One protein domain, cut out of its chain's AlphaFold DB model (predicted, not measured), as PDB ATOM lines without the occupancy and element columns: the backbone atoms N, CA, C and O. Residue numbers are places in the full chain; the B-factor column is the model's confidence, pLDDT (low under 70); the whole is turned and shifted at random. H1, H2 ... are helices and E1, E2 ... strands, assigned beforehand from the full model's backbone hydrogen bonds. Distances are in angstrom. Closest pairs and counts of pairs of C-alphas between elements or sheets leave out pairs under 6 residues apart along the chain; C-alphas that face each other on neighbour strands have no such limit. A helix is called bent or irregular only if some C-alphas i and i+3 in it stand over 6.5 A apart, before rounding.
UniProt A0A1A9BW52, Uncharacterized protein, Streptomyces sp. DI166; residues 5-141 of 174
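This is residues 5 to 141 of the 174 residues of an uncharacterized protein of Streptomyces sp. DI166 (UniProt A0A1A9BW52). A twisted sheet of four strands, E3 to E6, is covered by H2 on one face and by H3 on the other, while H1 packs on H2. The hairpin of E1 and E2 reaches away from this body as a long arm, and its end, residues 12 to 17, sticks out free. The printed part has 137 residues, with three named helices and six named strands in the order E1 E2 H1 H2 E3 E4 E5 E6 H3, and its class is mixed, helices and strands. The larger sheet runs E3 - E4 - E5 - E6, antiparallel throughout, as a meander, each strand the antiparallel neighbour of the one before. The whole is compact, with a radius of gyration of the C-alphas of 16.4 A and spans of 55 by 40 by 25 A.

Find C-alpha 5 at (-13.975, 9.183, 18.266); from there E1 runs to residue 12 over 22.1 A. E2, residues 17 to 25, comes back over 25.6 A. H1 holds residues 28 to 36, and H2 residues 57 to 72, 22.5 A long. H2 is irregular, with C-alphas 68 and 71 8.2 A apart, and has a kink of 44 degrees near residue 66. Start E3 at C-alpha 73, (-23.376, 20.267, 7.746); it runs to residue 83, 27.9 A, and bends by 66 degrees at residue 76. E4 is residues 86 to 95, 27.8 A; E5 residues 104 to 112, 26.1 A; E6 residues 117 to 125, 26.6 A. H3, residues 128 to 140, spans 18.4 A and ends at C-alpha 140, (-41.246, 6.132, 20.647).

In the hairpin of E1 and E2, look for N 8 and O 21, 2.8 A apart. The closest C-alphas of E1 and H1 are those of Ala 6 and Ala 31, 5.3 A. H1 and H2 touch, closest at the C-alphas of Ser 33 and Ala 67, 4.4 A, at a steep tilt of 39 degrees, the same way. In the meander, N 79 and O 90, N 91 and O 107, and N 108 and O 121 are within hydrogen-bond range, at 2.8, 2.8 and 2.9 A. H2 is on this sheet at a height of 8.7 A, over E5 and E6, slantwise to the strands; its closest C-alpha pair with E6 is Thr 59 and Leu 120, 4.8 A. H3 is on the opposite face at 8.5 A, along the strands, over E4 and E5; the C-alphas of Phe 104 and Leu 128 are 6.2 A apart. Every O i to N i+4 pair is within hydrogen-bond range in H1 and H3, and 10 of 12 in H2.

The two farthest C-alphas, those of Lys 14 and Gly 141, are 55.7 A apart. The printed part has no cut. The link from H1 to H2, residues 37 to 56, is long. Look there for pLDDT under 70, at residues 47 to 49; the mean of the printed part is 92.3.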
ATOM      1  N   LEU A   5     -14.891   8.074  18.020       91.31
ATOM      2  CA  LEU A   5     -13.975   9.183  18.266       91.31
ATOM      3  C   LEU A   5     -13.032   9.322  17.069       91.31
ATOM      4  O   LEU A   5     -12.167   8.475  16.852       91.31
ATOM      5  N   ALA A   6     -13.180  10.402  16.304       92.31
ATOM      6  CA  ALA A   6     -12.211  10.759  15.277       92.31
ATOM      7  C   ALA A   6     -10.979  11.375  15.950       92.31
ATOM      8  O   ALA A   6     -11.127  12.262  16.790       92.31
ATOM      9  N   VAL A   7      -9.775  10.923  15.593       94.12
ATOM     10  CA  VAL A   7      -8.511  11.426  16.156       94.12
ATOM     11  C   VAL A   7      -7.537  11.737  15.025       94.12
ATOM     12  O   VAL A   7      -7.244  10.875  14.201       94.12
ATOM     13  N   HIS A   8      -7.011  12.960  15.002       94.94
ATOM     14  CA  HIS A   8      -6.019  13.423  14.033       94.94
ATOM     15  C   HIS A   8      -4.691  13.742  14.739       94.94
ATOM     16  O   HIS A   8      -4.517  14.850  15.257       94.94
ATOM     17  N   PRO A   9      -3.755  12.776  14.816       92.81
ATOM     18  CA  PRO A   9      -2.444  12.987  15.413       92.81
ATOM     19  C   PRO A   9      -1.480  13.679  14.440       92.81
ATOM     20  O   PRO A   9      -1.383  13.326  13.267       92.81
ATOM     21  N   GLN A  10      -0.692  14.618  14.954       93.06
ATOM     22  CA  GLN A  10       0.349  15.333  14.223       93.06
ATOM     23  C   GLN A  10       1.677  15.223  14.966       93.06
ATOM     24  O   GLN A  10       1.771  15.487  16.165       93.06
ATOM     25  N   ARG A  11       2.731  14.832  14.248       93.56
ATOM     26  CA  ARG A  11       4.074  14.692  14.815       93.56
ATOM     27  C   ARG A  11       4.855  15.997  14.688       93.56
ATOM     28  O   ARG A  11       5.177  16.424  13.582       93.56
ATOM     29  N   ASP A  12       5.262  16.573  15.817       93.19
ATOM     30  CA  ASP A  12       6.262  17.642  15.852       93.19
ATOM     31  C   ASP A  12       7.662  17.016  15.954       93.19
ATOM     32  O   ASP A  12       8.115  16.575  17.014       93.19
ATOM     33  N   HIS A  13       8.372  16.976  14.826       93.06
ATOM     34  CA  HIS A  13       9.720  16.410  14.757       93.06
ATOM     35  C   HIS A  13      10.772  17.223  15.524       93.06
ATOM     36  O   HIS A  13      11.761  16.643  15.973       93.06
ATOM     37  N   LYS A  14      10.575  18.538  15.697       93.38
ATOM     38  CA  LYS A  14      11.520  19.398  16.424       93.38
ATOM     39  C   LYS A  14      11.405  19.166  17.923       93.38
ATOM     40  O   LYS A  14      12.418  19.027  18.602       93.38
ATOM     41  N   LYS A  15      10.172  19.085  18.424       93.56
ATOM     42  CA  LYS A  15       9.887  18.859  19.848       93.56
ATOM     43  C   LYS A  15       9.906  17.383  20.242       93.56
ATOM     44  O   LYS A  15       9.951  17.087  21.429       93.56
ATOM     45  N   ARG A  16       9.913  16.465  19.266       93.94
ATOM     46  CA  ARG A  16       9.786  15.008  19.467       93.94
ATOM     47  C   ARG A  16       8.503  14.636  20.220       93.94
ATOM     48  O   ARG A  16       8.489  13.688  20.997       93.94
ATOM     49  N   THR A  17       7.429  15.375  19.968       96.00
ATOM     50  CA  THR A  17       6.116  15.192  20.598       96.00
ATOM     51  C   THR A  17       5.037  14.983  19.544       96.00
ATOM     52  O   THR A  17       5.239  15.273  18.364       96.00
ATOM     53  N   PHE A  18       3.875  14.512  19.983       93.56
ATOM     54  CA  PHE A  18       2.661  14.482  19.176       93.56
ATOM     55  C   PHE A  18       1.653  15.476  19.750       93.56
ATOM     56  O   PHE A  18       1.476  15.541  20.966       93.56
ATOM     57  N   SER A  19       1.004  16.237  18.880       93.38
ATOM     58  CA  SER A  19      -0.269  16.893  19.175       93.38
ATOM     59  C   SER A  19      -1.390  16.072  18.552       93.38
ATOM     60  O   SER A  19      -1.156  15.308  17.615       93.38
ATOM     61  N   PHE A  20      -2.607  16.200  19.062       93.81
ATOM     62  CA  PHE A  20      -3.766  15.574  18.445       93.81
ATOM     63  C   PHE A  20      -4.982  16.480  18.571       93.81
ATOM     64  O   PHE A  20      -5.168  17.157  19.581       93.81
ATOM     65  N   GLU A  21      -5.806  16.465  17.535       95.38
ATOM     66  CA  GLU A  21      -7.187  16.922  17.603       95.38
ATOM     67  C   GLU A  21      -8.093  15.699  17.686       95.38
ATOM     68  O   GLU A  21      -7.768  14.647  17.133       95.38
ATOM     69  N   HIS A  22      -9.240  15.830  18.345       94.56
ATOM     70  CA  HIS A  22     -10.243  14.776  18.352       94.56
ATOM     71  C   HIS A  22     -11.659  15.345  18.347       94.56
ATOM     72  O   HIS A  22     -11.890  16.464  18.809       94.56
ATOM     73  N   ALA A  23     -12.613  14.557  17.858       92.69
ATOM     74  CA  ALA A  23     -14.030  14.889  17.908       92.69
ATOM     75  C   ALA A  23     -14.881  13.627  18.117       92.69
ATOM     76  O   ALA A  23     -14.679  12.643  17.399       92.69
ATOM     77  N   PRO A  24     -15.824  13.626  19.080       91.94
ATOM     78  CA  PRO A  24     -16.848  12.591  19.164       91.94
ATOM     79  C   PRO A  24     -17.843  12.789  18.017       91.94
ATOM     80  O   PRO A  24     -18.443  13.857  17.889       91.94
ATOM     81  N   ILE A  25     -17.997  11.776  17.170       91.75
ATOM     82  CA  ILE A  25     -18.807  11.819  15.951       91.75
ATOM     83  C   ILE A  25     -19.722  10.583  15.931       91.75
ATOM     84  O   ILE A  25     -19.255   9.506  16.282       91.75
ATOM     85  N   PRO A  26     -21.018  10.681  15.582       91.94
ATOM     86  CA  PRO A  26     -21.926   9.537  15.715       91.94
ATOM     87  C   PRO A  26     -21.668   8.429  14.696       91.94
ATOM     88  O   PRO A  26     -21.732   7.262  15.052       91.94
ATOM     89  N   LEU A  27     -21.359   8.798  13.448       92.00
ATOM     90  CA  LEU A  27     -21.259   7.862  12.326       92.00
ATOM     91  C   LEU A  27     -19.820   7.742  11.800       92.00
ATOM     92  O   LEU A  27     -19.147   8.772  11.644       92.00
ATOM     93  N   PRO A  28     -19.364   6.534  11.412       91.12
ATOM     94  CA  PRO A  28     -18.059   6.332  10.781       91.12
ATOM     95  C   PRO A  28     -17.828   7.218   9.547       91.12
ATOM     96  O   PRO A  28     -16.778   7.851   9.432       91.12
ATOM     97  N   ALA A  29     -18.826   7.350   8.666       91.94
ATOM     98  CA  ALA A  29     -18.731   8.204   7.480       91.94
ATOM     99  C   ALA A  29     -18.518   9.688   7.840       91.94
ATOM    100  O   ALA A  29     -17.713  10.382   7.220       91.94
ATOM    101  N   MET A  30     -19.171  10.186   8.892       92.44
ATOM    102  CA  MET A  30     -18.953  11.557   9.364       92.44
ATOM    103  C   MET A  30     -17.553  11.731   9.976       92.44
ATOM    104  O   MET A  30     -16.925  12.772   9.784       92.44
ATOM    105  N   ALA A  31     -17.035  10.715  10.676       92.31
ATOM    106  CA  ALA A  31     -15.677  10.732  11.219       92.31
ATOM    107  C   ALA A  31     -14.625  10.759  10.097       92.31
ATOM    108  O   ALA A  31     -13.665  11.528  10.169       92.31
ATOM    109  N   GLN A  32     -14.842   9.988   9.025       92.88
ATOM    110  CA  GLN A  32     -14.019  10.053   7.816       92.88
ATOM    111  C   GLN A  32     -14.038  11.452   7.212       92.88
ATOM    112  O   GLN A  32     -12.976  12.000   6.931       92.88
ATOM    113  N   SER A  33     -15.215  12.072   7.089       93.38
ATOM    114  CA  SER A  33     -15.304  13.450   6.607       93.38
ATOM    115  C   SER A  33     -14.494  14.410   7.476       93.38
ATOM    116  O   SER A  33     -13.678  15.176   6.967       93.38
ATOM    117  N   TRP A  34     -14.629  14.327   8.801       93.19
ATOM    118  CA  TRP A  34     -13.883  15.171   9.737       93.19
ATOM    119  C   TRP A  34     -12.353  15.039   9.592       93.19
ATOM    120  O   TRP A  34     -11.636  16.037   9.724       93.19
ATOM    121  N   LEU A  35     -11.861  13.828   9.300       93.44
ATOM    122  CA  LEU A  35     -10.446  13.538   9.038       93.44
ATOM    123  C   LEU A  35      -9.993  14.041   7.657       93.44
ATOM    124  O   LEU A  35      -8.925  14.644   7.547       93.44
ATOM    125  N   ILE A  36     -10.805  13.851   6.611       92.88
ATOM    126  CA  ILE A  36     -10.515  14.329   5.245       92.88
ATOM    127  C   ILE A  36     -10.324  15.845   5.240       92.88
ATOM    128  O   ILE A  36      -9.343  16.344   4.690       92.88
ATOM    129  N   HIS A  37     -11.187  16.580   5.945       91.25
ATOM    130  CA  HIS A  37     -11.085  18.038   6.073       91.25
ATOM    131  C   HIS A  37      -9.829  18.516   6.815       91.25
ATOM    132  O   HIS A  37      -9.486  19.695   6.758       91.25
ATOM    133  N   ARG A  38      -9.106  17.606   7.476       92.19
ATOM    134  CA  ARG A  38      -7.807  17.859   8.119       92.19
ATOM    135  C   ARG A  38      -6.613  17.392   7.290       92.19
ATOM    136  O   ARG A  38      -5.479  17.472   7.753       92.19
ATOM    137  N   GLY A  39      -6.858  16.961   6.054       91.88
ATOM    138  CA  GLY A  39      -5.828  16.554   5.103       91.88
ATOM    139  C   GLY A  39      -5.510  15.062   5.122       91.88
ATOM    140  O   GLY A  39      -4.525  14.659   4.502       91.88
ATOM    141  N   CYS A  40      -6.308  14.231   5.800       92.25
ATOM    142  CA  CYS A  40      -6.157  12.783   5.692       92.25
ATOM    143  C   CYS A  40      -6.580  12.301   4.288       92.25
ATOM    144  O   CYS A  40      -7.694  12.609   3.857       92.25
ATOM    145  N   PRO A  41      -5.742  11.522   3.576       90.81
ATOM    146  CA  PRO A  41      -6.119  10.941   2.289       90.81
ATOM    147  C   PRO A  41      -7.300   9.967   2.448       90.81
ATOM    148  O   PRO A  41      -7.221   9.087   3.310       90.81
ATOM    149  N   PRO A  42      -8.379  10.079   1.645       88.06
ATOM    150  CA  PRO A  42      -9.568   9.229   1.782       88.06
ATOM    151  C   PRO A  42      -9.281   7.722   1.690       88.06
ATOM    152  O   PRO A  42      -9.890   6.926   2.397       88.06
ATOM    153  N   ASP A  43      -8.332   7.331   0.841       87.00
ATOM    154  CA  ASP A  43      -7.887   5.950   0.640       87.00
ATOM    155  C   ASP A  43      -7.074   5.402   1.823       87.00
ATOM    156  O   ASP A  43      -7.108   4.204   2.093       87.00
ATOM    157  N   ALA A  44      -6.395   6.276   2.572       85.94
ATOM    158  CA  ALA A  44      -5.610   5.908   3.752       85.94
ATOM    159  C   ALA A  44      -6.450   5.767   5.035       85.94
ATOM    160  O   ALA A  44      -5.969   5.210   6.021       85.94
ATOM    161  N   ILE A  45      -7.687   6.276   5.034       85.06
ATOM    162  CA  ILE A  45      -8.626   6.215   6.170       85.06
ATOM    163  C   ILE A  45      -9.859   5.353   5.874       85.06
ATOM    164  O   ILE A  45     -10.861   5.418   6.595       85.06
ATOM    165  N   ALA A  46      -9.812   4.568   4.796       76.19
ATOM    166  CA  ALA A  46     -10.817   3.554   4.536       76.19
ATOM    167  C   ALA A  46     -10.858   2.610   5.743       76.19
ATOM    168  O   ALA A  46      -9.876   1.941   6.070       76.19
ATOM    169  N   LEU A  47     -11.986   2.609   6.450       67.62
ATOM    170  CA  LEU A  47     -12.161   1.753   7.608       67.62
ATOM    171  C   LEU A  47     -12.311   0.316   7.097       67.62
ATOM    172  O   LEU A  47     -13.091   0.054   6.180       67.62
ATOM    173  N   ALA A  48     -11.571  -0.623   7.694       67.00
ATOM    174  CA  ALA A  48     -11.988  -2.022   7.652       67.00
ATOM    175  C   ALA A  48     -13.432  -2.103   8.189       67.00
ATOM    176  O   ALA A  48     -13.782  -1.252   9.009       67.00
ATOM    177  N   PRO A  49     -14.272  -3.061   7.750       65.00
ATOM    178  CA  PRO A  49     -15.668  -3.102   8.169       65.00
ATOM    179  C   PRO A  49     -15.766  -3.094   9.701       65.00
ATOM    180  O   PRO A  49     -15.395  -4.061  10.364       65.00
ATOM    181  N   LEU A  50     -16.204  -1.962  10.252       70.06
ATOM    182  CA  LEU A  50     -16.488  -1.779  11.667       70.06
ATOM    183  C   LEU A  50     -17.985  -2.026  11.819       70.06
ATOM    184  O   LEU A  50     -18.780  -1.119  11.607       70.06
ATOM    185  N   GLY A  51     -18.355  -3.269  12.118       82.88
ATOM    186  CA  GLY A  51     -19.750  -3.668  12.286       82.88
ATOM    187  C   GLY A  51     -20.373  -4.354  11.060       82.88
ATOM    188  O   GLY A  51     -19.648  -4.849  10.187       82.88
ATOM    189  N   PRO A  52     -21.713  -4.456  11.033       91.00
ATOM    190  CA  PRO A  52     -22.459  -5.084   9.950       91.00
ATOM    191  C   PRO A  52     -22.149  -4.442   8.590       91.00
ATOM    192  O   PRO A  52     -21.986  -3.223   8.519       91.00
ATOM    193  N   PRO A  53     -22.080  -5.202   7.486       93.75
ATOM    194  CA  PRO A  53     -21.983  -4.618   6.155       93.75
ATOM    195  C   PRO A  53     -23.244  -3.808   5.783       93.75
ATOM    196  O   PRO A  53     -24.328  -4.076   6.305       93.75
ATOM    197  N   PRO A  54     -23.131  -2.870   4.824       95.50
ATOM    198  CA  PRO A  54     -24.280  -2.159   4.271       95.50
ATOM    199  C   PRO A  54     -25.321  -3.119   3.688       95.50
ATOM    200  O   PRO A  54     -24.966  -3.985   2.880       95.50
ATOM    201  N   ALA A  55     -26.591  -2.916   4.032       97.25
ATOM    202  CA  ALA A  55     -27.717  -3.728   3.571       97.25
ATOM    203  C   ALA A  55     -27.969  -3.595   2.059       97.25
ATOM    204  O   ALA A  55     -28.400  -4.540   1.401       97.25
ATOM    205  N   ASP A  56     -27.686  -2.421   1.484       97.44
ATOM    206  CA  ASP A  56     -27.971  -2.112   0.083       97.44
ATOM    207  C   ASP A  56     -27.084  -0.997  -0.500       97.44
ATOM    208  O   ASP A  56     -26.289  -0.344   0.182       97.44
ATOM    209  N   GLU A  57     -27.211  -0.768  -1.811       97.50
ATOM    210  CA  GLU A  57     -26.453   0.273  -2.515       97.50
ATOM    211  C   GLU A  57     -26.873   1.691  -2.097       97.50
ATOM    212  O   GLU A  57     -26.051   2.606  -2.147       97.50
ATOM    213  N   ALA A  58     -28.117   1.887  -1.645       96.81
ATOM    214  CA  ALA A  58     -28.575   3.182  -1.140       96.81
ATOM    215  C   ALA A  58     -27.796   3.585   0.121       96.81
ATOM    216  O   ALA A  58     -27.327   4.721   0.219       96.81
ATOM    217  N   THR A  59     -27.574   2.626   1.021       96.81
ATOM    218  CA  THR A  59     -26.717   2.760   2.204       96.81
ATOM    219  C   THR A  59     -25.293   3.131   1.789       96.81
ATOM    220  O   THR A  59     -24.809   4.204   2.147       96.81
ATOM    221  N   ARG A  60     -24.669   2.343   0.899       95.12
ATOM    222  CA  ARG A  60     -23.297   2.601   0.407       95.12
ATOM    223  C   ARG A  60     -23.131   3.953  -0.275       95.12
ATOM    224  O   ARG A  60     -22.066   4.576  -0.220       95.12
ATOM    225  N   ALA A  61     -24.135   4.384  -1.030       95.38
ATOM    226  CA  ALA A  61     -24.125   5.678  -1.699       95.38
ATOM    227  C   ALA A  61     -24.225   6.824  -0.683       95.38
ATOM    228  O   ALA A  61     -23.523   7.831  -0.823       95.38
ATOM    229  N   LEU A  62     -25.055   6.663   0.350       95.00
ATOM    230  CA  LEU A  62     -25.217   7.652   1.406       95.00
ATOM    231  C   LEU A  62     -23.963   7.774   2.279       95.00
ATOM    232  O   LEU A  62     -23.505   8.894   2.493       95.00
ATOM    233  N   GLU A  63     -23.357   6.660   2.690       94.06
ATOM    234  CA  GLU A  63     -22.094   6.644   3.444       94.06
ATOM    235  C   GLU A  63     -20.983   7.390   2.697       94.06
ATOM    236  O   GLU A  63     -20.375   8.315   3.233       94.06
ATOM    237  N   ARG A  64     -20.765   7.062   1.413       92.81
ATOM    238  CA  ARG A  64     -19.765   7.748   0.575       92.81
ATOM    239  C   ARG A  64     -20.029   9.246   0.478       92.81
ATOM    240  O   ARG A  64     -19.094  10.044   0.509       92.81
ATOM    241  N   ARG A  65     -21.299   9.641   0.361       92.44
ATOM    242  CA  ARG A  65     -21.681  11.051   0.280       92.44
ATOM    243  C   ARG A  65     -21.459  11.783   1.604       92.44
ATOM    244  O   ARG A  65     -21.013  12.924   1.567       92.44
ATOM    245  N   LEU A  66     -21.741  11.152   2.744       92.38
ATOM    246  CA  LEU A  66     -21.466  11.723   4.066       92.38
ATOM    247  C   LEU A  66     -19.964  11.833   4.335       92.38
ATOM    248  O   LEU A  66     -19.523  12.859   4.842       92.38
ATOM    249  N   ALA A  67     -19.173  10.837   3.929       92.38
ATOM    250  CA  ALA A  67     -17.716  10.901   4.013       92.38
ATOM    251  C   ALA A  67     -17.141  12.059   3.182       92.38
ATOM    252  O   ALA A  67     -16.259  12.778   3.648       92.38
ATOM    253  N   GLY A  68     -17.678  12.288   1.979       88.56
ATOM    254  CA  GLY A  68     -17.236  13.374   1.102       88.56
ATOM    255  C   GLY A  68     -17.711  14.775   1.506       88.56
ATOM    256  O   GLY A  68     -16.941  15.715   1.370       88.56
ATOM    257  N   ASN A  69     -18.945  14.914   2.006       82.94
ATOM    258  CA  ASN A  69     -19.624  16.215   2.160       82.94
ATOM    259  C   ASN A  69     -20.031  16.544   3.610       82.94
ATOM    260  O   ASN A  69     -20.940  17.347   3.833       82.94
ATOM    261  N   GLY A  70     -19.464  15.866   4.607       73.12
ATOM    262  CA  GLY A  70     -19.840  16.042   6.013       73.12
ATOM    263  C   GLY A  70     -19.541  17.436   6.572       73.12
ATOM    264  O   GLY A  70     -20.223  17.870   7.493       73.12
ATOM    265  N   ASP A  71     -18.595  18.174   5.992       79.00
ATOM    266  CA  ASP A  71     -18.293  19.571   6.333       79.00
ATOM    267  C   ASP A  71     -19.366  20.566   5.891       79.00
ATOM    268  O   ASP A  71     -19.420  21.674   6.416       79.00
ATOM    269  N   HIS A  72     -20.252  20.188   4.968       85.38
ATOM    270  CA  HIS A  72     -21.370  21.031   4.547       85.38
ATOM    271  C   HIS A  72     -22.491  21.098   5.597       85.38
ATOM    272  O   HIS A  72     -23.470  21.826   5.402       85.38
ATOM    273  N   TYR A  73     -22.372  20.347   6.696       88.38
ATOM    274  CA  TYR A  73     -23.376  20.267   7.746       88.38
ATOM    275  C   TYR A  73     -22.768  20.466   9.138       88.38
ATOM    276  O   TYR A  73     -21.715  19.932   9.468       88.38
ATOM    277  N   ALA A  74     -23.483  21.191   9.996       91.12
ATOM    278  CA  ALA A  74     -23.255  21.199  11.433       91.12
ATOM    279  C   ALA A  74     -24.132  20.139  12.110       91.12
ATOM    280  O   ALA A  74     -25.333  20.066  11.855       91.12
ATOM    281  N   MET A  75     -23.553  19.346  13.010       91.12
ATOM    282  CA  MET A  75     -24.308  18.406  13.841       91.12
ATOM    283  C   MET A  75     -25.017  19.153  14.977       91.12
ATOM    284  O   MET A  75     -24.370  19.866  15.741       91.12
ATOM    285  N   GLY A  76     -26.338  18.986  15.081       88.56
ATOM    286  CA  GLY A  76     -27.164  19.607  16.123       88.56
ATOM    287  C   GLY A  76     -27.601  18.643  17.228       88.56
ATOM    288  O   GLY A  76     -27.635  19.026  18.393       88.56
ATOM    289  N   TYR A  77     -27.910  17.394  16.876       93.56
ATOM    290  CA  TYR A  77     -28.360  16.359  17.810       93.56
ATOM    291  C   TYR A  77     -27.843  14.991  17.371       93.56
ATOM    292  O   TYR A  77     -27.679  14.744  16.176       93.56
ATOM    293  N   SER A  78     -27.604  14.104  18.337       95.00
ATOM    294  CA  SER A  78     -27.308  12.701  18.066       95.00
ATOM    295  C   SER A  78     -27.785  11.797  19.197       95.00
ATOM    296  O   SER A  78     -27.507  12.086  20.366       95.00
ATOM    297  N   TYR A  79     -28.381  10.670  18.843       94.94
ATOM    298  CA  TYR A  79     -28.760   9.588  19.739       94.94
ATOM    299  C   TYR A  79     -28.183   8.265  19.235       94.94
ATOM    300  O   TYR A  79     -28.030   8.074  18.032       94.94
ATOM    301  N   THR A  80     -27.857   7.373  20.167       94.69
ATOM    302  CA  THR A  80     -27.362   6.027  19.870       94.69
ATOM    303  C   THR A  80     -27.961   5.064  20.884       94.69
ATOM    304  O   THR A  80     -27.888   5.348  22.084       94.69
ATOM    305  N   SER A  81     -28.516   3.958  20.397       93.75
ATOM    306  CA  SER A  81     -28.961   2.800  21.170       93.75
ATOM    307  C   SER A  81     -28.156   1.573  20.745       93.75
ATOM    308  O   SER A  81     -28.008   1.314  19.552       93.75
ATOM    309  N   ASP A  82     -27.655   0.834  21.736       89.81
ATOM    310  CA  ASP A  82     -26.996  -0.471  21.573       89.81
ATOM    311  C   ASP A  82     -27.906  -1.632  21.984       89.81
ATOM    312  O   ASP A  82     -27.429  -2.749  22.191       89.81
ATOM    313  N   ASP A  83     -29.197  -1.366  22.192       92.00
ATOM    314  CA  ASP A  83     -30.157  -2.419  22.493       92.00
ATOM    315  C   ASP A  83     -30.192  -3.395  21.307       92.00
ATOM    316  O   ASP A  83     -30.484  -2.949  20.199       92.00
ATOM    317  N   PRO A  84     -29.899  -4.697  21.488       88.56
ATOM    318  CA  PRO A  84     -29.963  -5.678  20.404       88.56
ATOM    319  C   PRO A  84     -31.317  -5.729  19.679       88.56
ATOM    320  O   PRO A  84     -31.366  -6.178  18.536       88.56
ATOM    321  N   GLU A  85     -32.390  -5.269  20.327       91.81
ATOM    322  CA  GLU A  85     -33.739  -5.198  19.758       91.81
ATOM    323  C   GLU A  85     -34.032  -3.855  19.048       91.81
ATOM    324  O   GLU A  85     -35.003  -3.762  18.300       91.81
ATOM    325  N   ASP A  86     -33.212  -2.812  19.254       92.88
ATOM    326  CA  ASP A  86     -33.313  -1.495  18.588       92.88
ATOM    327  C   ASP A  86     -31.928  -0.827  18.491       92.88
ATOM    328  O   ASP A  86     -31.643   0.204  19.115       92.88
ATOM    329  N   MET A  87     -31.030  -1.448  17.723       94.38
ATOM    330  CA  MET A  87     -29.696  -0.912  17.452       94.38
ATOM    331  C   MET A  87     -29.809   0.219  16.424       94.38
ATOM    332  O   MET A  87     -29.944  -0.029  15.220       94.38
ATOM    333  N   VAL A  88     -29.754   1.467  16.896       95.44
ATOM    334  CA  VAL A  88     -29.999   2.651  16.062       95.44
ATOM    335  C   VAL A  88     -29.080   3.822  16.402       95.44
ATOM    336  O   VAL A  88     -28.817   4.127  17.567       95.44
ATOM    337  N   ILE A  89     -28.635   4.544  15.372       96.25
ATOM    338  CA  ILE A  89     -28.004   5.862  15.484       96.25
ATOM    339  C   ILE A  89     -28.878   6.876  14.754       96.25
ATOM    340  O   ILE A  89     -29.139   6.736  13.564       96.25
ATOM    341  N   VAL A  90     -29.283   7.939  15.447       96.81
ATOM    342  CA  VAL A  90     -30.049   9.054  14.873       96.81
ATOM    343  C   VAL A  90     -29.220  10.325  14.971       96.81
ATOM    344  O   VAL A  90     -28.693  10.636  16.038       96.81
ATOM    345  N   VAL A  91     -29.103  11.084  13.883       96.62
ATOM    346  CA  VAL A  91     -28.329  12.332  13.834       96.62
ATOM    347  C   VAL A  91     -29.133  13.430  13.156       96.62
ATOM    348  O   VAL A  91     -29.565  13.263  12.019       96.62
ATOM    349  N   VAL A  92     -29.269  14.587  13.808       97.00
ATOM    350  CA  VAL A  92     -29.805  15.802  13.178       97.00
ATOM    351  C   VAL A  92     -28.654  16.677  12.706       97.00
ATOM    352  O   VAL A  92     -27.787  17.089  13.485       97.00
ATOM    353  N   LEU A  93     -28.686  16.998  11.421       95.50
ATOM    354  CA  LEU A  93     -27.730  17.833  10.719       95.50
ATOM    355  C   LEU A  93     -28.407  19.129  10.261       95.50
ATOM    356  O   LEU A  93     -29.534  19.115   9.770       95.50
ATOM    357  N   ARG A  94     -27.695  20.249  10.370       95.19
ATOM    358  CA  ARG A  94     -28.077  21.547   9.806       95.19
ATOM    359  C   ARG A  94     -27.131  21.884   8.663       95.19
ATOM    360  O   ARG A  94     -25.924  21.929   8.876       95.19
ATOM    361  N   ALA A  95     -27.656  22.148   7.475       93.31
ATOM    362  CA  ALA A  95     -26.856  22.629   6.358       93.31
ATOM    363  C   ALA A  95     -26.174  23.959   6.720       93.31
ATOM    364  O   ALA A  95     -26.798  24.849   7.301       93.31
ATOM    365  N   LEU A  96     -24.892  24.091   6.383       91.75
ATOM    366  CA  LEU A  96     -24.164  25.352   6.533       91.75
ATOM    367  C   LEU A  96     -24.537  26.363   5.443       91.75
ATOM    368  O   LEU A  96     -24.466  27.566   5.679       91.75
ATOM    369  N   ASP A  97     -24.960  25.885   4.270       89.56
ATOM    370  CA  ASP A  97     -25.571  26.727   3.243       89.56
ATOM    371  C   ASP A  97     -27.030  27.025   3.608       89.56
ATOM    372  O   ASP A  97     -27.899  26.154   3.541       89.56
ATOM    373  N   GLU A  98     -27.310  28.281   3.949       84.62
ATOM    374  CA  GLU A  98     -28.655  28.761   4.287       84.62
ATOM    375  C   GLU A  98     -29.649  28.655   3.120       84.62
ATOM    376  O   GLU A  98     -30.857  28.744   3.326       84.62
ATOM    377  N   ARG A  99     -29.162  28.456   1.888       86.19
ATOM    378  CA  ARG A  99     -29.993  28.275   0.689       86.19
ATOM    379  C   ARG A  99     -30.324  26.811   0.405       86.19
ATOM    380  O   ARG A  99     -30.976  26.527  -0.604       86.19
ATOM    381  N   ALA A 100     -29.882  25.881   1.251       86.25
ATOM    382  CA  ALA A 100     -30.189  24.469   1.094       86.25
ATOM    383  C   ALA A 100     -31.719  24.239   1.115       86.25
ATOM    384  O   ALA A 100     -32.379  24.639   2.072       86.25
ATOM    385  N   PRO A 101     -32.304  23.548   0.114       84.25
ATOM    386  CA  PRO A 101     -33.751  23.303   0.065       84.25
ATOM    387  C   PRO A 101     -34.276  22.412   1.194       84.25
ATOM    388  O   PRO A 101     -35.477  22.383   1.442       84.25
ATOM    389  N   SER A 102     -33.395  21.647   1.836       89.00
ATOM    390  CA  SER A 102     -33.654  20.918   3.079       89.00
ATOM    391  C   SER A 102     -32.591  21.372   4.081       89.00
ATOM    392  O   SER A 102     -31.507  20.776   4.110       89.00
ATOM    393  N   PRO A 103     -32.840  22.475   4.815       92.62
ATOM    394  CA  PRO A 103     -31.857  23.071   5.719       92.62
ATOM    395  C   PRO A 103     -31.561  22.182   6.925       92.62
ATOM    396  O   PRO A 103     -30.467  22.265   7.484       92.62
ATOM    397  N   PHE A 104     -32.494  21.306   7.299       95.62
ATOM    398  CA  PHE A 104     -32.292  20.283   8.315       95.62
ATOM    399  C   PHE A 104     -32.407  18.900   7.696       95.62
ATOM    400  O   PHE A 104     -33.180  18.670   6.761       95.62
ATOM    401  N   ARG A 105     -31.609  17.972   8.210       95.75
ATOM    402  CA  ARG A 105     -31.616  16.580   7.785       95.75
ATOM    403  C   ARG A 105     -31.547  15.673   8.991       95.75
ATOM    404  O   ARG A 105     -30.820  15.977   9.931       95.75
ATOM    405  N   VAL A 106     -32.263  14.563   8.930       97.38
ATOM    406  CA  VAL A 106     -32.095  13.464   9.879       97.38
ATOM    407  C   VAL A 106     -31.428  12.324   9.136       97.38
ATOM    408  O   VAL A 106     -31.903  11.924   8.075       97.38
ATOM    409  N   VAL A 107     -30.319  11.832   9.675       96.81
ATOM    410  CA  VAL A 107     -29.657  10.613   9.218       96.81
ATOM    411  C   VAL A 107     -29.910   9.534  10.258       96.81
ATOM    412  O   VAL A 107     -29.728   9.785  11.450       96.81
ATOM    413  N   VAL A 108     -30.332   8.358   9.805       97.50
ATOM    414  CA  VAL A 108     -30.645   7.216  10.664       97.50
ATOM    415  C   VAL A 108     -29.898   5.997  10.160       97.50
ATOM    416  O   VAL A 108     -30.040   5.642   8.989       97.50
ATOM    417  N   GLU A 109     -29.100   5.395  11.031       96.62
ATOM    418  CA  GLU A 109     -28.490   4.083  10.836       96.62
ATOM    419  C   GLU A 109     -29.230   3.079  11.710       96.62
ATOM    420  O   GLU A 109     -29.298   3.271  12.921       96.62
ATOM    421  N   GLU A 110     -29.785   2.035  11.109       96.38
ATOM    422  CA  GLU A 110     -30.444   0.934  11.816       96.38
ATOM    423  C   GLU A 110     -29.704  -0.360  11.510       96.38
ATOM    424  O   GLU A 110     -29.349  -0.609  10.354       96.38
ATOM    425  N   VAL A 111     -29.476  -1.186  12.529       95.75
ATOM    426  CA  VAL A 111     -28.885  -2.515  12.366       95.75
ATOM    427  C   VAL A 111     -29.983  -3.567  12.440       95.75
ATOM    428  O   VAL A 111     -30.683  -3.687  13.439       95.75
ATOM    429  N   ASP A 112     -30.089  -4.364  11.382       95.12
ATOM    430  CA  ASP A 112     -30.855  -5.602  11.382       95.12
ATOM    431  C   ASP A 112     -29.968  -6.709  11.965       95.12
ATOM    432  O   ASP A 112     -28.980  -7.135  11.354       95.12
ATOM    433  N   THR A 113     -30.305  -7.155  13.174       93.19
ATOM    434  CA  THR A 113     -29.561  -8.185  13.905       93.19
ATOM    435  C   THR A 113     -29.839  -9.600  13.397       93.19
ATOM    436  O   THR A 113     -29.011 -10.485  13.620       93.19
ATOM    437  N   GLU A 114     -30.928  -9.822  12.654       93.88
ATOM    438  CA  GLU A 114     -31.241 -11.113  12.035       93.88
ATOM    439  C   GLU A 114     -30.386 -11.347  10.786       93.88
ATOM    440  O   GLU A 114     -29.780 -12.411  10.625       93.88
ATOM    441  N   THR A 115     -30.311 -10.351   9.896       94.81
ATOM    442  CA  THR A 115     -29.505 -10.437   8.664       94.81
ATOM    443  C   THR A 115     -28.057  -9.996   8.864       94.81
ATOM    444  O   THR A 115     -27.220 -10.227   7.986       94.81
ATOM    445  N   TRP A 116     -27.753  -9.395  10.017       94.25
ATOM    446  CA  TRP A 116     -26.485  -8.745  10.332       94.25
ATOM    447  C   TRP A 116     -26.073  -7.765   9.232       94.25
ATOM    448  O   TRP A 116     -24.998  -7.869   8.636       94.25
ATOM    449  N   THR A 117     -26.948  -6.803   8.949       96.25
ATOM    450  CA  THR A 117     -26.683  -5.700   8.017       96.25
ATOM    451  C   THR A 117     -27.113  -4.372   8.625       96.25
ATOM    452  O   THR A 117     -27.901  -4.352   9.565       96.25
ATOM    453  N   HIS A 118     -26.587  -3.256   8.122       96.06
ATOM    454  CA  HIS A 118     -27.064  -1.932   8.522       96.06
ATOM    455  C   HIS A 118     -27.683  -1.182   7.339       96.06
ATOM    456  O   HIS A 118     -27.188  -1.252   6.211       96.06
ATOM    457  N   ALA A 119     -28.754  -0.438   7.599       97.19
ATOM    458  CA  ALA A 119     -29.385   0.459   6.646       97.19
ATOM    459  C   ALA A 119     -29.168   1.906   7.081       97.19
ATOM    460  O   ALA A 119     -29.533   2.294   8.186       97.19
ATOM    461  N   LEU A 120     -28.619   2.724   6.181       97.00
ATOM    462  CA  LEU A 120     -28.462   4.161   6.397       97.00
ATOM    463  C   LEU A 120     -29.464   4.917   5.530       97.00
ATOM    464  O   LEU A 120     -29.514   4.726   4.307       97.00
ATOM    465  N   ARG A 121     -30.265   5.787   6.146       97.56
ATOM    466  CA  ARG A 121     -31.282   6.606   5.474       97.56
ATOM    467  C   ARG A 121     -31.159   8.065   5.865       97.56
ATOM    468  O   ARG A 121     -30.652   8.405   6.927       97.56
ATOM    469  N   GLU A 122     -31.619   8.935   4.975       96.81
ATOM    470  CA  GLU A 122     -31.630  10.378   5.193       96.81
ATOM    471  C   GLU A 122     -33.006  10.944   4.848       96.81
ATOM    472  O   GLU A 122     -33.546  10.650   3.779       96.81
ATOM    473  N   GLY A 123     -33.542  11.779   5.738       96.75
ATOM    474  CA  GLY A 123     -34.739  12.581   5.505       96.75
ATOM    475  C   GLY A 123     -34.459  14.079   5.567       96.75
ATOM    476  O   GLY A 123     -33.520  14.517   6.236       96.75
ATOM    477  N   GLY A 124     -35.254  14.870   4.847       96.12
ATOM    478  CA  GLY A 124     -35.118  16.329   4.770       96.12
ATOM    479  C   GLY A 124     -36.252  17.067   5.477       96.12
ATOM    480  O   GLY A 124     -37.415  16.739   5.277       96.12
ATOM    481  N   PHE A 125     -35.911  18.105   6.241       95.88
ATOM    482  CA  PHE A 125     -36.846  18.878   7.062       95.88
ATOM    483  C   PHE A 125     -36.654  20.386   6.856       95.88
ATOM    484  O   PHE A 125     -35.549  20.850   6.550       95.88
ATOM    485  N   ASP A 126     -37.738  21.147   7.019       94.06
ATOM    486  CA  ASP A 126     -37.746  22.609   6.909       94.06
ATOM    487  C   ASP A 126     -37.253  23.278   8.194       94.06
ATOM    488  O   ASP A 126     -36.575  24.307   8.148       94.06
ATOM    489  N   THR A 127     -37.542  22.670   9.344       94.81
ATOM    490  CA  THR A 127     -37.201  23.226  10.655       94.81
ATOM    491  C   THR A 127     -36.476  22.227  11.556       94.81
ATOM    492  O   THR A 127     -36.621  21.011  11.431       94.81
ATOM    493  N   LEU A 128     -35.710  22.755  12.520       95.75
ATOM    494  CA  LEU A 128     -35.087  21.941  13.568       95.75
ATOM    495  C   LEU A 128     -36.139  21.215  14.415       95.75
ATOM    496  O   LEU A 128     -35.919  20.076  14.806       95.75
ATOM    497  N   GLY A 129     -37.270  21.874  14.689       97.00
ATOM    498  CA  GLY A 129     -38.352  21.313  15.496       97.00
ATOM    499  C   GLY A 129     -38.962  20.068  14.858       97.00
ATOM    500  O   GLY A 129     -39.100  19.063  15.537       97.00
ATOM    501  N   GLU A 130     -39.245  20.096  13.553       97.25
ATOM    502  CA  GLU A 130     -39.762  18.920  12.835       97.25
ATOM    503  C   GLU A 130     -38.745  17.776  12.796       97.25
ATOM    504  O   GLU A 130     -39.115  16.619  12.967       97.25
ATOM    505  N   ALA A 131     -37.459  18.092  12.600       97.50
ATOM    506  CA  ALA A 131     -36.400  17.088  12.604       97.50
ATOM    507  C   ALA A 131     -36.259  16.413  13.979       97.50
ATOM    508  O   ALA A 131     -36.127  15.194  14.050       97.50
ATOM    509  N   LEU A 132     -36.298  17.193  15.067       97.62
ATOM    510  CA  LEU A 132     -36.245  16.667  16.433       97.62
ATOM    511  C   LEU A 132     -37.503  15.873  16.784       97.62
ATOM    512  O   LEU A 132     -37.375  14.779  17.315       97.62
ATOM    513  N   GLN A 133     -38.687  16.367  16.414       97.75
ATOM    514  CA  GLN A 133     -39.939  15.647  16.638       97.75
ATOM    515  C   GLN A 133     -39.922  14.286  15.941       97.75
ATOM    516  O   GLN A 133     -40.264  13.287  16.556       97.75
ATOM    517  N   TRP A 134     -39.442  14.219  14.695       97.81
ATOM    518  CA  TRP A 134     -39.300  12.936  14.006       97.81
ATOM    519  C   TRP A 134     -38.354  11.984  14.754       97.81
ATOM    520  O   TRP A 134     -38.613  10.784  14.813       97.81
ATOM    521  N   CYS A 135     -37.267  12.502  15.343       97.19
ATOM    522  CA  CYS A 135     -36.368  11.688  16.165       97.19
ATOM    523  C   CYS A 135     -37.097  11.141  17.396       97.19
ATOM    524  O   CYS A 135     -37.003   9.948  17.662       97.19
ATOM    525  N   ASP A 136     -37.832  11.987  18.116       97.25
ATOM    526  CA  ASP A 136     -38.595  11.582  19.300       97.25
ATOM    527  C   ASP A 136     -39.660  10.535  18.941       97.25
ATOM    528  O   ASP A 136     -39.746   9.494  19.594       97.25
ATOM    529  N   ASP A 137     -40.389  10.743  17.842       97.56
ATOM    530  CA  ASP A 137     -41.380   9.793  17.333       97.56
ATOM    531  C   ASP A 137     -40.718   8.455  16.951       97.56
ATOM    532  O   ASP A 137     -41.272   7.390  17.211       97.56
ATOM    533  N   ARG A 138     -39.507   8.466  16.369       96.56
ATOM    534  CA  ARG A 138     -38.777   7.232  16.014       96.56
ATOM    535  C   ARG A 138     -38.355   6.464  17.258       96.56
ATOM    536  O   ARG A 138     -38.425   5.236  17.255       96.56
ATOM    537  N   LEU A 139     -37.935   7.167  18.306       94.12
ATOM    538  CA  LEU A 139     -37.571   6.556  19.586       94.12
ATOM    539  C   LEU A 139     -38.795   6.050  20.361       94.12
ATOM    540  O   LEU A 139     -38.675   5.114  21.145       94.12
ATOM    541  N   ALA A 140     -39.974   6.627  20.122       95.44
ATOM    542  CA  ALA A 140     -41.246   6.132  20.647       95.44
ATOM    543  C   ALA A 140     -41.850   4.975  19.821       95.44
ATOM    544  O   ALA A 140     -42.821   4.359  20.255       95.44
ATOM    545  N   GLY A 141     -41.297   4.670  18.640       94.38
ATOM    546  CA  GLY A 141     -41.860   3.687  17.705       94.38
ATOM    547  C   GLY A 141     -43.081   4.194  16.924       94.38
ATOM    548  O   GLY A 141     -43.841   3.399  16.376       94.38
TER     549      GLY A 141